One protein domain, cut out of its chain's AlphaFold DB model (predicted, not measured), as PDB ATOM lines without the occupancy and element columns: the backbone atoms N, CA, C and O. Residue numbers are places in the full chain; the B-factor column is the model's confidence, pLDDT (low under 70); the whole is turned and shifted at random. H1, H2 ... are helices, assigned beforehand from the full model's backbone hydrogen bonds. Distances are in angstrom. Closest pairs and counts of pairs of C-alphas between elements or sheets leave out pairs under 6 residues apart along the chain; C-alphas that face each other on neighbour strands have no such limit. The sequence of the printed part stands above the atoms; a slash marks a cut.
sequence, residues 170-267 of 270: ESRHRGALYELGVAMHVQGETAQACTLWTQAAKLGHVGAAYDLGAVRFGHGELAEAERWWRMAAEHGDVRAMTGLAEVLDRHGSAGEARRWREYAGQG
ATOM      1  N   GLU A 170     227.143 166.777 250.986       86.81
ATOM      2  CA  GLU A 170     228.017 167.855 250.515       86.81
ATOM      3  C   GLU A 170     228.455 167.632 249.060       86.81
ATOM      4  O   GLU A 170     228.370 168.539 248.228       86.81
ATOM      5  N   SER A 171     228.855 166.404 248.723       86.56
ATOM      6  CA  SER A 171     229.287 166.025 247.375       86.56
ATOM      7  C   SER A 171     228.149 166.096 246.361       86.56
ATOM      8  O   SER A 171     228.332 166.585 245.243       86.56
ATOM      9  N   ARG A 172     226.948 165.677 246.769       89.81
ATOM     10  CA  ARG A 172     225.722 165.852 245.984       89.81
ATOM     11  C   ARG A 172     225.380 167.327 245.818       89.81
ATOM     12  O   ARG A 172     225.048 167.743 244.713       89.81
ATOM     13  N   HIS A 173     225.486 168.117 246.883       92.81
ATOM     14  CA  HIS A 173     225.164 169.539 246.864       92.81
ATOM     15  C   HIS A 173     226.096 170.325 245.934       92.81
ATOM     16  O   HIS A 173     225.613 171.053 245.068       92.81
ATOM     17  N   ARG A 174     227.420 170.133 246.031       94.25
ATOM     18  CA  ARG A 174     228.376 170.793 245.124       94.25
ATOM     19  C   ARG A 174     228.188 170.369 243.666       94.25
ATOM     20  O   ARG A 174     228.322 171.208 242.781       94.25
ATOM     21  N   GLY A 175     227.846 169.100 243.422       92.88
ATOM     22  CA  GLY A 175     227.516 168.601 242.086       92.88
ATOM     23  C   GLY A 175     226.250 169.257 241.536       92.88
ATOM     24  O   GLY A 175     226.255 169.772 240.428       92.88
ATOM     25  N   ALA A 176     225.188 169.346 242.339       94.88
ATOM     26  CA  ALA A 176     223.946 170.005 241.936       94.88
ATOM     27  C   ALA A 176     224.140 171.501 241.627       94.88
ATOM     28  O   ALA A 176     223.598 171.998 240.640       94.88
ATOM     29  N   LEU A 177     224.938 172.213 242.432       97.81
ATOM     30  CA  LEU A 177     225.316 173.605 242.157       97.81
ATOM     31  C   LEU A 177     226.060 173.734 240.821       97.81
ATOM     32  O   LEU A 177     225.799 174.668 240.063       97.81
ATOM     33  N   TYR A 178     226.966 172.799 240.526       97.44
ATOM     34  CA  TYR A 178     227.697 172.783 239.265       97.44
ATOM     35  C   TYR A 178     226.776 172.581 238.061       97.44
ATOM     36  O   TYR A 178     226.787 173.411 237.152       97.44
ATOM     37  N   GLU A 179     225.952 171.533 238.085       97.31
ATOM     38  CA  GLU A 179     225.027 171.198 236.996       97.31
ATOM     39  C   GLU A 179     224.034 172.333 236.723       97.31
ATOM     40  O   GLU A 179     223.785 172.692 235.571       97.31
ATOM     41  N   LEU A 180     223.515 172.974 237.779       97.62
ATOM     42  CA  LEU A 180     222.662 174.150 237.622       97.62
ATOM     43  C   LEU A 180     223.427 175.319 236.986       97.62
ATOM     44  O   LEU A 180     222.890 175.997 236.114       97.62
ATOM     45  N   GLY A 181     224.684 175.541 237.379       97.50
ATOM     46  CA  GLY A 181     225.536 176.558 236.765       97.50
ATOM     47  C   GLY A 181     225.786 176.296 235.277       97.50
ATOM     48  O   GLY A 181     225.686 177.221 234.472       97.50
ATOM     49  N   VAL A 182     226.018 175.037 234.893       97.56
ATOM     50  CA  VAL A 182     226.147 174.629 233.484       97.56
ATOM     51  C   VAL A 182     224.862 174.932 232.716       97.56
ATOM     52  O   VAL A 182     224.921 175.557 231.658       97.56
ATOM     53  N   ALA A 183     223.699 174.569 233.264       97.62
ATOM     54  CA  ALA A 183     222.410 174.850 232.638       97.62
ATOM     55  C   ALA A 183     222.176 176.360 232.427       97.62
ATOM     56  O   ALA A 183     221.776 176.769 231.336       97.62
ATOM     57  N   MET A 184     222.493 177.188 233.428       97.12
ATOM     58  CA  MET A 184     222.393 178.652 233.336       97.12
ATOM     59  C   MET A 184     223.340 179.224 232.276       97.12
ATOM     60  O   MET A 184     222.955 180.092 231.492       97.12
ATOM     61  N   HIS A 185     224.574 178.718 232.191       96.88
ATOM     62  CA  HIS A 185     225.531 179.175 231.185       96.88
ATOM     63  C   HIS A 185     225.072 178.847 229.758       96.88
ATOM     64  O   HIS A 185     225.156 179.704 228.880       96.88
ATOM     65  N   VAL A 186     224.524 177.646 229.539       96.75
ATOM     66  CA  VAL A 186     223.954 177.233 228.243       96.75
ATOM     67  C   VAL A 186     222.800 178.148 227.814       96.75
ATOM     68  O   VAL A 186     222.619 178.389 226.623       96.75
ATOM     69  N   GLN A 187     222.053 178.709 228.766       96.50
ATOM     70  CA  GLN A 187     220.985 179.685 228.514       96.50
ATOM     71  C   GLN A 187     221.497 181.122 228.297       96.50
ATOM     72  O   GLN A 187     220.707 182.028 228.042       96.50
ATOM     73  N   GLY A 188     222.812 181.348 228.367       95.38
ATOM     74  CA  GLY A 188     223.436 182.668 228.245       95.38
ATOM     75  C   GLY A 188     223.502 183.453 229.559       95.38
ATOM     76  O   GLY A 188     224.009 184.575 229.583       95.38
ATOM     77  N   GLU A 189     223.059 182.873 230.677       96.88
ATOM     78  CA  GLU A 189     223.034 183.504 232.001       96.88
ATOM     79  C   GLU A 189     224.378 183.348 232.738       96.88
ATOM     80  O   GLU A 189     224.460 182.920 233.892       96.88
ATOM     81  N   THR A 190     225.474 183.722 232.072       95.88
ATOM     82  CA  THR A 190     226.856 183.497 232.541       95.88
ATOM     83  C   THR A 190     227.143 184.092 233.922       95.88
ATOM     84  O   THR A 190     227.908 183.518 234.694       95.88
ATOM     85  N   ALA A 191     226.523 185.220 234.284       95.94
ATOM     86  CA  ALA A 191     226.707 185.814 235.608       95.94
ATOM     87  C   ALA A 191     226.167 184.910 236.732       95.94
ATOM     88  O   ALA A 191     226.846 184.709 237.739       95.94
ATOM     89  N   GLN A 192     224.981 184.325 236.539       96.38
ATOM     90  CA  GLN A 192     224.382 183.402 237.504       96.38
ATOM     91  C   GLN A 192     225.151 182.080 237.551       96.38
ATOM     92  O   GLN A 192     225.431 181.569 238.639       96.38
ATOM     93  N   ALA A 193     225.578 181.580 236.386       97.56
ATOM     94  CA  ALA A 193     226.459 180.420 236.294       97.56
ATOM     95  C   ALA A 193     227.735 180.615 237.122       97.56
ATOM     96  O   ALA A 193     228.062 179.780 237.961       97.56
ATOM     97  N   CYS A 194     228.399 181.768 236.989       97.62
ATOM     98  CA  CYS A 194     229.577 182.109 237.784       97.62
ATOM     99  C   CYS A 194     229.297 182.128 239.294       97.62
ATOM    100  O   CYS A 194     230.150 181.703 240.075       97.62
ATOM    101  N   THR A 195     228.131 182.604 239.741       98.00
ATOM    102  CA  THR A 195     227.763 182.565 241.166       98.00
ATOM    103  C   THR A 195     227.646 181.129 241.671       98.00
ATOM    104  O   THR A 195     228.253 180.789 242.689       98.00
ATOM    105  N   LEU A 196     226.925 180.277 240.941       97.75
ATOM    106  CA  LEU A 196     226.725 178.870 241.293       97.75
ATOM    107  C   LEU A 196     228.037 178.086 241.256       97.75
ATOM    108  O   LEU A 196     228.379 177.388 242.213       97.75
ATOM    109  N   TRP A 197     228.835 178.274 240.206       98.12
ATOM    110  CA  TRP A 197     230.154 177.667 240.106       98.12
ATOM    111  C   TRP A 197     231.098 178.150 241.199       98.12
ATOM    112  O   TRP A 197     231.875 177.351 241.703       98.12
ATOM    113  N   THR A 198     231.008 179.406 241.647       97.94
ATOM    114  CA  THR A 198     231.820 179.889 242.779       97.94
ATOM    115  C   THR A 198     231.464 179.148 244.063       97.94
ATOM    116  O   THR A 198     232.357 178.798 244.834       97.94
ATOM    117  N   GLN A 199     230.179 178.887 244.307       97.19
ATOM    118  CA  GLN A 199     229.739 178.101 245.461       97.19
ATOM    119  C   GLN A 199     230.217 176.647 245.350       97.19
ATOM    120  O   GLN A 199     230.829 176.137 246.286       97.19
ATOM    121  N   ALA A 200     230.027 176.010 244.191       96.56
ATOM    122  CA  ALA A 200     230.480 174.642 243.946       96.56
ATOM    123  C   ALA A 200     232.009 174.501 244.080       96.56
ATOM    124  O   ALA A 200     232.497 173.587 244.740       96.56
ATOM    125  N   ALA A 201     232.771 175.431 243.501       95.06
ATOM    126  CA  ALA A 201     234.230 175.457 243.546       95.06
ATOM    127  C   ALA A 201     234.750 175.630 244.983       95.06
ATOM    128  O   ALA A 201     235.686 174.942 245.380       95.06
ATOM    129  N   LYS A 202     234.103 176.475 245.800       93.88
ATOM    130  CA  LYS A 202     234.415 176.615 247.236       93.88
ATOM    131  C   LYS A 202     234.161 175.337 248.043       93.88
ATOM    132  O   LYS A 202     234.816 175.140 249.058       93.88
ATOM    133  N   LEU A 203     233.254 174.474 247.582       91.06
ATOM    134  CA  LEU A 203     233.012 173.130 248.126       91.06
ATOM    135  C   LEU A 203     233.912 172.053 247.481       91.06
ATOM    136  O   LEU A 203     233.655 170.854 247.608       91.06
ATOM    137  N   GLY A 204     234.948 172.460 246.741       89.50
ATOM    138  CA  GLY A 204     235.921 171.562 246.117       89.50
ATOM    139  C   GLY A 204     235.493 170.971 244.770       89.50
ATOM    140  O   GLY A 204     236.105 170.008 244.310       89.50
ATOM    141  N   HIS A 205     234.454 171.500 244.109       93.50
ATOM    142  CA  HIS A 205     234.065 171.021 242.779       93.50
ATOM    143  C   HIS A 205     235.075 171.463 241.706       93.50
ATOM    144  O   HIS A 205     235.047 172.595 241.218       93.50
ATOM    145  N   VAL A 206     235.944 170.535 241.302       94.19
ATOM    146  CA  VAL A 206     237.057 170.769 240.365       94.19
ATOM    147  C   VAL A 206     236.585 171.322 239.014       94.19
ATOM    148  O   VAL A 206     237.132 172.311 238.530       94.19
ATOM    149  N   GLY A 207     235.518 170.757 238.438       95.12
ATOM    150  CA  GLY A 207     234.974 171.230 237.159       95.12
ATOM    151  C   GLY A 207     234.429 172.660 237.223       95.12
ATOM    152  O   GLY A 207     234.583 173.422 236.277       95.12
ATOM    153  N   ALA A 208     233.896 173.070 238.379       97.06
ATOM    154  CA  ALA A 208     233.346 174.414 238.553       97.06
ATOM    155  C   ALA A 208     234.469 175.456 238.602       97.06
ATOM    156  O   ALA A 208     234.349 176.544 238.044       97.06
ATOM    157  N   ALA A 209     235.585 175.102 239.242       97.50
ATOM    158  CA  ALA A 209     236.792 175.912 239.249       97.50
ATOM    159  C   ALA A 209     237.400 176.044 237.844       97.50
ATOM    160  O   ALA A 209     237.785 177.140 237.445       97.50
ATOM    161  N   TYR A 210     237.430 174.960 237.064       97.81
ATOM    162  CA  TYR A 210     237.871 175.025 235.672       97.81
ATOM    163  C   TYR A 210     237.009 175.980 234.832       97.81
ATOM    164  O   TYR A 210     237.558 176.871 234.176       97.81
ATOM    165  N   ASP A 211     235.684 175.833 234.893       97.88
ATOM    166  CA  ASP A 211     234.756 176.639 234.093       97.88
ATOM    167  C   ASP A 211     234.786 178.120 234.507       97.88
ATOM    168  O   ASP A 211     234.791 179.009 233.651       97.88
ATOM    169  N   LEU A 212     234.935 178.413 235.806       97.62
ATOM    170  CA  LEU A 212     235.222 179.770 236.276       97.62
ATOM    171  C   LEU A 212     236.506 180.319 235.661       97.62
ATOM    172  O   LEU A 212     236.496 181.433 235.147       97.62
ATOM    173  N   GLY A 213     237.598 179.554 235.690       97.00
ATOM    174  CA  GLY A 213     238.861 179.987 235.100       97.00
ATOM    175  C   GLY A 213     238.724 180.306 233.609       97.00
ATOM    176  O   GLY A 213     239.202 181.349 233.167       97.00
ATOM    177  N   ALA A 214     237.979 179.489 232.860       97.62
ATOM    178  CA  ALA A 214     237.721 179.705 231.438       97.62
ATOM    179  C   ALA A 214     236.929 180.993 231.169       97.62
ATOM    180  O   ALA A 214     237.311 181.785 230.305       97.62
ATOM    181  N   VAL A 215     235.871 181.256 231.944       97.12
ATOM    182  CA  VAL A 215     235.096 182.501 231.817       97.12
ATOM    183  C   VAL A 215     235.944 183.725 232.169       97.12
ATOM    184  O   VAL A 215     235.899 184.729 231.460       97.12
ATOM    185  N   ARG A 216     236.736 183.664 233.246       97.00
ATOM    186  CA  ARG A 216     237.616 184.770 233.668       97.00
ATOM    187  C   ARG A 216     238.685 185.058 232.621       97.00
ATOM    188  O   ARG A 216     238.913 186.211 232.263       97.00
ATOM    189  N   PHE A 217     239.270 184.007 232.060       96.19
ATOM    190  CA  PHE A 217     240.242 184.114 230.985       96.19
ATOM    191  C   PHE A 217     239.651 184.751 229.724       96.19
ATOM    192  O   PHE A 217     240.269 185.648 229.149       96.19
ATOM    193  N   GLY A 218     238.438 184.349 229.327       95.19
ATOM    194  CA  GLY A 218     237.721 184.936 228.190       95.19
ATOM    195  C   GLY A 218     237.446 186.436 228.345       95.19
ATOM    196  O   GLY A 218     237.447 187.162 227.354       95.19
ATOM    197  N   HIS A 219     237.291 186.921 229.581       94.88
ATOM    198  CA  HIS A 219     237.163 188.349 229.896       94.88
ATOM    199  C   HIS A 219     238.508 189.078 230.071       94.88
ATOM    200  O   HIS A 219     238.523 190.273 230.360       94.88
ATOM    201  N   GLY A 220     239.643 188.392 229.906       94.19
ATOM    202  CA  GLY A 220     240.977 188.967 230.109       94.19
ATOM    203  C   GLY A 220     241.385 189.119 231.580       94.19
ATOM    204  O   GLY A 220     242.417 189.720 231.873       94.19
ATOM    205  N   GLU A 221     240.623 188.551 232.516       95.50
ATOM    206  CA  GLU A 221     240.883 188.600 233.957       95.50
ATOM    207  C   GLU A 221     241.906 187.519 234.355       95.50
ATOM    208  O   GLU A 221     241.599 186.566 235.075       95.50
ATOM    209  N   LEU A 222     243.141 187.647 233.856       94.69
ATOM    210  CA  LEU A 222     244.173 186.604 233.951       94.69
ATOM    211  C   LEU A 222     244.494 186.182 235.392       94.69
ATOM    212  O   LEU A 222     244.671 184.997 235.648       94.69
ATOM    213  N   ALA A 223     244.514 187.115 236.347       94.50
ATOM    214  CA  ALA A 223     244.783 186.798 237.752       94.50
ATOM    215  C   ALA A 223     243.685 185.922 238.388       94.50
ATOM    216  O   ALA A 223     243.975 185.001 239.152       94.50
ATOM    217  N   GLU A 224     242.417 186.176 238.055       95.25
ATOM    218  CA  GLU A 224     241.298 185.356 238.530       95.25
ATOM    219  C   GLU A 224     241.286 183.992 237.834       95.25
ATOM    220  O   GLU A 224     241.041 182.976 238.488       95.25
ATOM    221  N   ALA A 225     241.601 183.954 236.535       96.75
ATOM    222  CA  ALA A 225     241.763 182.709 235.792       96.75
ATOM    223  C   ALA A 225     242.867 181.831 236.401       96.75
ATOM    224  O   ALA A 225     242.626 180.657 236.673       96.75
ATOM    225  N   GLU A 226     244.033 182.418 236.700       96.38
ATOM    226  CA  GLU A 226     245.145 181.741 237.374       96.38
ATOM    227  C   GLU A 226     244.694 181.132 238.702       96.38
ATOM    228  O   GLU A 226     244.953 179.958 238.959       96.38
ATOM    229  N   ARG A 227     243.975 181.897 239.537       96.31
ATOM    230  CA  ARG A 227     243.524 181.422 240.851       96.31
ATOM    231  C   ARG A 227     242.630 180.189 240.735       96.31
ATOM    232  O   ARG A 227     242.832 179.213 241.456       96.31
ATOM    233  N   TRP A 228     241.636 180.233 239.852       97.50
ATOM    234  CA  TRP A 228     240.680 179.137 239.709       97.50
ATOM    235  C   TRP A 228     241.282 177.919 239.006       97.50
ATOM    236  O   TRP A 228     241.065 176.789 239.449       97.50
ATOM    237  N   TRP A 229     242.094 178.130 237.967       97.25
ATOM    238  CA  TRP A 229     242.792 177.038 237.298       97.25
ATOM    239  C   TRP A 229     243.883 176.413 238.158       97.25
ATOM    240  O   TRP A 229     244.020 175.197 238.101       97.25
ATOM    241  N   ARG A 230     244.580 177.165 239.019       95.69
ATOM    242  CA  ARG A 230     245.499 176.589 240.014       95.69
ATOM    243  C   ARG A 230     244.775 175.627 240.946       95.69
ATOM    244  O   ARG A 230     245.201 174.484 241.063       95.69
ATOM    245  N   MET A 231     243.627 176.026 241.496       93.81
ATOM    246  CA  MET A 231     242.834 175.136 242.349       93.81
ATOM    247  C   MET A 231     242.415 173.850 241.618       93.81
ATOM    248  O   MET A 231     242.545 172.759 242.166       93.81
ATOM    249  N   ALA A 232     241.934 173.947 240.376       94.25
ATOM    250  CA  ALA A 232     241.538 172.769 239.603       94.25
ATOM    251  C   ALA A 232     242.737 171.888 239.188       94.25
ATOM    252  O   ALA A 232     242.650 170.659 239.240       94.25
ATOM    253  N   ALA A 233     243.866 172.503 238.826       93.38
ATOM    254  CA  ALA A 233     245.096 171.829 238.423       93.38
ATOM    255  C   ALA A 233     245.735 171.053 239.585       93.38
ATOM    256  O   ALA A 233     246.119 169.898 239.414       93.38
ATOM    257  N   GLU A 234     245.763 171.629 240.789       90.44
ATOM    258  CA  GLU A 234     246.206 170.945 242.014       90.44
ATOM    259  C   GLU A 234     245.358 169.695 242.314       90.44
ATOM    260  O   GLU A 234     245.862 168.696 242.824       90.44
ATOM    261  N   HIS A 235     244.083 169.698 241.913       86.06
ATOM    262  CA  HIS A 235     243.183 168.548 242.034       86.06
ATOM    263  C   HIS A 235     243.203 167.617 240.809       86.06
ATOM    264  O   HIS A 235     242.421 166.662 240.744       86.06
ATOM    265  N   GLY A 236     244.136 167.800 239.873       87.19
ATOM    266  CA  GLY A 236     244.372 166.883 238.756       87.19
ATOM    267  C   GLY A 236     243.577 167.163 237.481       87.19
ATOM    268  O   GLY A 236     243.562 166.306 236.601       87.19
ATOM    269  N   ASP A 237     242.903 168.310 237.350       92.12
ATOM    270  CA  ASP A 237     242.238 168.643 236.085       92.12
ATOM    271  C   ASP A 237     243.274 169.032 235.021       92.12
ATOM    272  O   ASP A 237     243.860 170.115 235.046       92.12
ATOM    273  N   VAL A 238     243.483 168.133 234.059       93.50
ATOM    274  CA  VAL A 238     244.459 168.286 232.966       93.50
ATOM    275  C   VAL A 238     244.177 169.519 232.097       93.50
ATOM    276  O   VAL A 238     245.103 170.170 231.599       93.50
ATOM    277  N   ARG A 239     242.900 169.887 231.925       95.50
ATOM    278  CA  ARG A 239     242.509 171.074 231.149       95.50
ATOM    279  C   ARG A 239     242.902 172.336 231.909       95.50
ATOM    280  O   ARG A 239     243.460 173.254 231.312       95.50
ATOM    281  N   ALA A 240     242.669 172.357 233.220       95.81
ATOM    282  CA  ALA A 240     243.093 173.446 234.090       95.81
ATOM    283  C   ALA A 240     244.619 173.576 234.152       95.81
ATOM    284  O   ALA A 240     245.114 174.694 234.105       95.81
ATOM    285  N   MET A 241     245.374 172.470 234.177       96.62
ATOM    286  CA  MET A 241     246.845 172.509 234.113       96.62
ATOM    287  C   MET A 241     247.340 173.193 232.832       96.62
ATOM    288  O   MET A 241     248.258 174.012 232.871       96.62
ATOM    289  N   THR A 242     246.707 172.889 231.696       95.56
ATOM    290  CA  THR A 242     247.061 173.486 230.401       95.56
ATOM    291  C   THR A 242     246.706 174.976 230.359       95.56
ATOM    292  O   THR A 242     247.547 175.788 229.977       95.56
ATOM    293  N   GLY A 243     245.502 175.352 230.809       94.88
ATOM    294  CA  GLY A 243     245.090 176.759 230.900       94.88
ATOM    295  C   GLY A 243     245.950 177.568 231.878       94.88
ATOM    296  O   GLY A 243     246.353 178.693 231.586       94.88
ATOM    297  N   LEU A 244     246.311 176.975 233.018       96.06
ATOM    298  CA  LEU A 244     247.202 177.588 233.997       96.06
ATOM    299  C   LEU A 244     248.594 177.833 233.416       96.06
ATOM    300  O   LEU A 244     249.149 178.913 233.606       96.06
ATOM    301  N   ALA A 245     249.146 176.868 232.675       95.94
ATOM    302  CA  ALA A 245     250.425 177.053 232.002       95.94
ATOM    303  C   ALA A 245     250.386 178.224 231.008       95.94
ATOM    304  O   ALA A 245     251.324 179.018 230.972       95.94
ATOM    305  N   GLU A 246     249.293 178.375 230.252       95.12
ATOM    306  CA  GLU A 246     249.117 179.502 229.332       95.12
ATOM    307  C   GLU A 246     249.083 180.854 230.064       95.12
ATOM    308  O   GLU A 246     249.741 181.809 229.642       95.12
ATOM    309  N   VAL A 247     248.353 180.952 231.178       94.81
ATOM    310  CA  VAL A 247     248.297 182.191 231.974       94.81
ATOM    311  C   VAL A 247     249.661 182.525 232.575       94.81
ATOM    312  O   VAL A 247     250.099 183.673 232.508       94.81
ATOM    313  N   LEU A 248     250.369 181.522 233.094       94.38
ATOM    314  CA  LEU A 248     251.701 181.694 233.667       94.38
ATOM    315  C   LEU A 248     252.732 182.137 232.623       94.38
ATOM    316  O   LEU A 248     253.570 182.981 232.935       94.38
ATOM    317  N   ASP A 249     252.660 181.635 231.387       92.88
ATOM    318  CA  ASP A 249     253.511 182.119 230.291       92.88
ATOM    319  C   ASP A 249     253.259 183.606 230.004       92.88
ATOM    320  O   ASP A 249     254.209 184.380 229.870       92.88
ATOM    321  N   ARG A 250     251.988 184.033 229.984       89.56
ATOM    322  CA  ARG A 250     251.613 185.448 229.798       89.56
ATOM    323  C   ARG A 250     252.087 186.341 230.951       89.56
ATOM    324  O   ARG A 250     252.377 187.511 230.722       89.56
ATOM    325  N   HIS A 251     252.194 185.799 232.164       86.81
ATOM    326  CA  HIS A 251     252.721 186.485 233.351       86.81
ATOM    327  C   HIS A 251     254.256 186.393 233.495       86.81
ATOM    328  O   HIS A 251     254.814 186.940 234.443       86.81
ATOM    329  N   GLY A 252     254.962 185.736 232.564       87.12
ATOM    330  CA  GLY A 252     256.426 185.612 232.586       87.12
ATOM    331  C   GLY A 252     256.969 184.488 233.482       87.12
ATOM    332  O   GLY A 252     258.183 184.347 233.632       87.12
ATOM    333  N   SER A 253     256.101 183.634 234.024       92.50
ATOM    334  CA  SER A 253     256.435 182.503 234.900       92.50
ATOM    335  C   SER A 253     256.700 181.209 234.115       92.50
ATOM    336  O   SER A 253     256.201 180.134 234.451       92.50
ATOM    337  N   ALA A 254     257.537 181.283 233.074       90.06
ATOM    338  CA  ALA A 254     257.774 180.183 232.128       90.06
ATOM    339  C   ALA A 254     258.292 178.880 232.778       90.06
ATOM    340  O   ALA A 254     258.084 177.783 232.256       90.06
ATOM    341  N   GLY A 255     258.991 178.980 233.914       91.62
ATOM    342  CA  GLY A 255     259.455 177.814 234.670       91.62
ATOM    343  C   GLY A 255     258.310 177.025 235.308       91.62
ATOM    344  O   GLY A 255     258.302 175.799 235.240       91.62
ATOM    345  N   GLU A 256     257.332 177.719 235.888       92.94
ATOM    346  CA  GLU A 256     256.146 177.093 236.476       92.94
ATOM    347  C   GLU A 256     255.207 176.565 235.387       92.94
ATOM    348  O   GLU A 256     254.731 175.436 235.489       92.94
ATOM    349  N   ALA A 257     255.033 177.315 234.295       93.88
ATOM    350  CA  ALA A 257     254.246 176.882 233.142       93.88
ATOM    351  C   ALA A 257     254.752 175.559 232.539       93.88
ATOM    352  O   ALA A 257     253.957 174.676 232.217       93.88
ATOM    353  N   ARG A 258     256.080 175.384 232.424       93.69
ATOM    354  CA  ARG A 258     256.676 174.120 231.956       93.69
ATOM    355  C   ARG A 258     256.296 172.937 232.844       93.69
ATOM    356  O   ARG A 258     255.854 171.929 232.307       93.69
ATOM    357  N   ARG A 259     256.390 173.089 234.168       93.88
ATOM    358  CA  ARG A 259     256.006 172.027 235.114       93.88
ATOM    359  C   ARG A 259     254.543 171.637 234.951       93.88
ATOM    360  O   ARG A 259     254.234 170.460 234.829       93.88
ATOM    361  N   TRP A 260     253.642 172.612 234.863       93.69
ATOM    362  CA  TRP A 260     252.222 172.323 234.657       93.69
ATOM    363  C   TRP A 260     251.928 171.627 233.323       93.69
ATOM    364  O   TRP A 260     251.076 170.742 233.285       93.69
ATOM    365  N   ARG A 261     252.667 171.938 232.250       93.25
ATOM    366  CA  ARG A 261     252.572 171.187 230.984       93.25
ATOM    367  C   ARG A 261     253.090 169.755 231.105       93.25
ATOM    368  O   ARG A 261     252.509 168.859 230.501       93.25
ATOM    369  N   GLU A 262     254.152 169.532 231.874       93.00
ATOM    370  CA  GLU A 262     254.666 168.186 232.149       93.00
ATOM    371  C   GLU A 262     253.634 167.352 232.921       93.00
ATOM    372  O   GLU A 262     253.319 166.239 232.498       93.00
ATOM    373  N   TYR A 263     253.035 167.914 233.975       90.12
ATOM    374  CA  TYR A 263     251.949 167.274 234.723       90.12
ATOM    375  C   TYR A 263     250.741 166.964 233.830       90.12
ATOM    376  O   TYR A 263     250.257 165.831 233.819       90.12
ATOM    377  N   ALA A 264     250.326 167.919 232.990       90.44
ATOM    378  CA  ALA A 264     249.235 167.725 232.037       90.44
ATOM    379  C   ALA A 264     249.523 166.596 231.032       90.44
ATOM    380  O   ALA A 264     248.646 165.778 230.760       90.44
ATOM    381  N   GLY A 265     250.750 166.524 230.503       86.44
ATOM    382  CA  GLY A 265     251.157 165.503 229.534       86.44
ATOM    383  C   GLY A 265     251.220 164.089 230.114       86.44
ATOM    384  O   GLY A 265     251.010 163.119 229.390       86.44
ATOM    385  N   GLN A 266     251.479 163.969 231.416       84.88
ATOM    386  CA  GLN A 266     251.504 162.687 232.122       84.88
ATOM    387  C   GLN A 266     250.138 162.302 232.712       84.88
ATOM    388  O   GLN A 266     249.950 161.157 233.115       84.88
ATOM    389  N   GLY A 267     249.187 163.242 232.784       76.06
ATOM    390  CA  GLY A 267     247.966 163.077 233.578       76.06
ATOM    391  C   GLY A 267     248.246 162.970 235.083       76.06
ATOM    392  O   GLY A 267     247.431 162.427 235.827       76.06
TER     393      GLY A 267
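AT A GLANCE: This is residues 170 to 267 of the 270 residues of an uncharacterized protein of Nocardia sp. RB20 (UniProt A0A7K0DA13). Look for a chain that folds back and forth in stacked turns: three helical hairpins, H1 with H2, H3 with H4 and H5 with H6, stand one after another along the longest axis, with H3 and H4 in the middle and H1 and H6 at the two ends. H1 to H5 form an up-and-down bundle, each helix running against the one before it, and H6 folds back along H5. The 98 printed residues hold six named helices, H1 to H6 in chain order, and no named strand; the class is all helix. The whole is compact, with a radius of gyration of the C-alphas of 13.3 A, and spans 37 by 27 by 18 A.

HOW THE PARTS SIT: Start at the longest helix, H1, residues 170 to 186. It touches H2, residues 190 to 202, at a shallow tilt of 18 degrees, opposite ways; their closest C-alphas, of Gly 181 and Ala 193, are 4.0 A apart. Go on to H3, residues 206 to 218, which touches H2 with residues 207 to 212 alone, at a steep tilt of 41 degrees; the closest C-alphas are those of Trp 197 and Ala 208, 4.8 A apart. H1 and H3 are close but not clearly touching, with the C-alphas of Tyr 178 and Ala 208 closest at 5.9 A. H4, residues 222 to 234, touches H3 at 22 degrees, a shallow tilt, closest at C-alphas 213 and 225, 4.0 A apart. H5, residues 238 to 250, touches H4 at a tilt of 36 degrees, only just steep, closest at C-alphas 233 and 241, 4.7 A apart. With residues 239 to 243 alone H5 also touches H3, closest at C-alphas 210 and 240, 5.7 A apart. Last, H6, residues 254 to 266, touches H5 at a shallow tilt of 16 degrees, with C-alphas 245 and 257 closest at 4.0 A. H1 and H6 are apart. In H1 to H6 every O i to N i+4 pair is within hydrogen-bond range.

IN THESE COORDINATES: Find C-alpha 170 at (228.017, 167.855, 250.515); from there H1 runs 24.5 A to C-alpha 186. H2 measures 17.9 A, H3 18.7 A, H4 17.7 A and H5 18.9 A from first to last C-alpha. H3 begins at C-alpha 206, (237.057, 170.769, 240.365). H6 runs 18.6 A to C-alpha 266 at (251.504, 162.687, 232.122).

THE WHOLE: The C-alphas of Gln 187 and Gly 255 are the two farthest apart, at 39.0 A. The printed part has no cut, and the five links between the helices are tight. The mean pLDDT of the printed part is 94.3, and no printed residue is under 70.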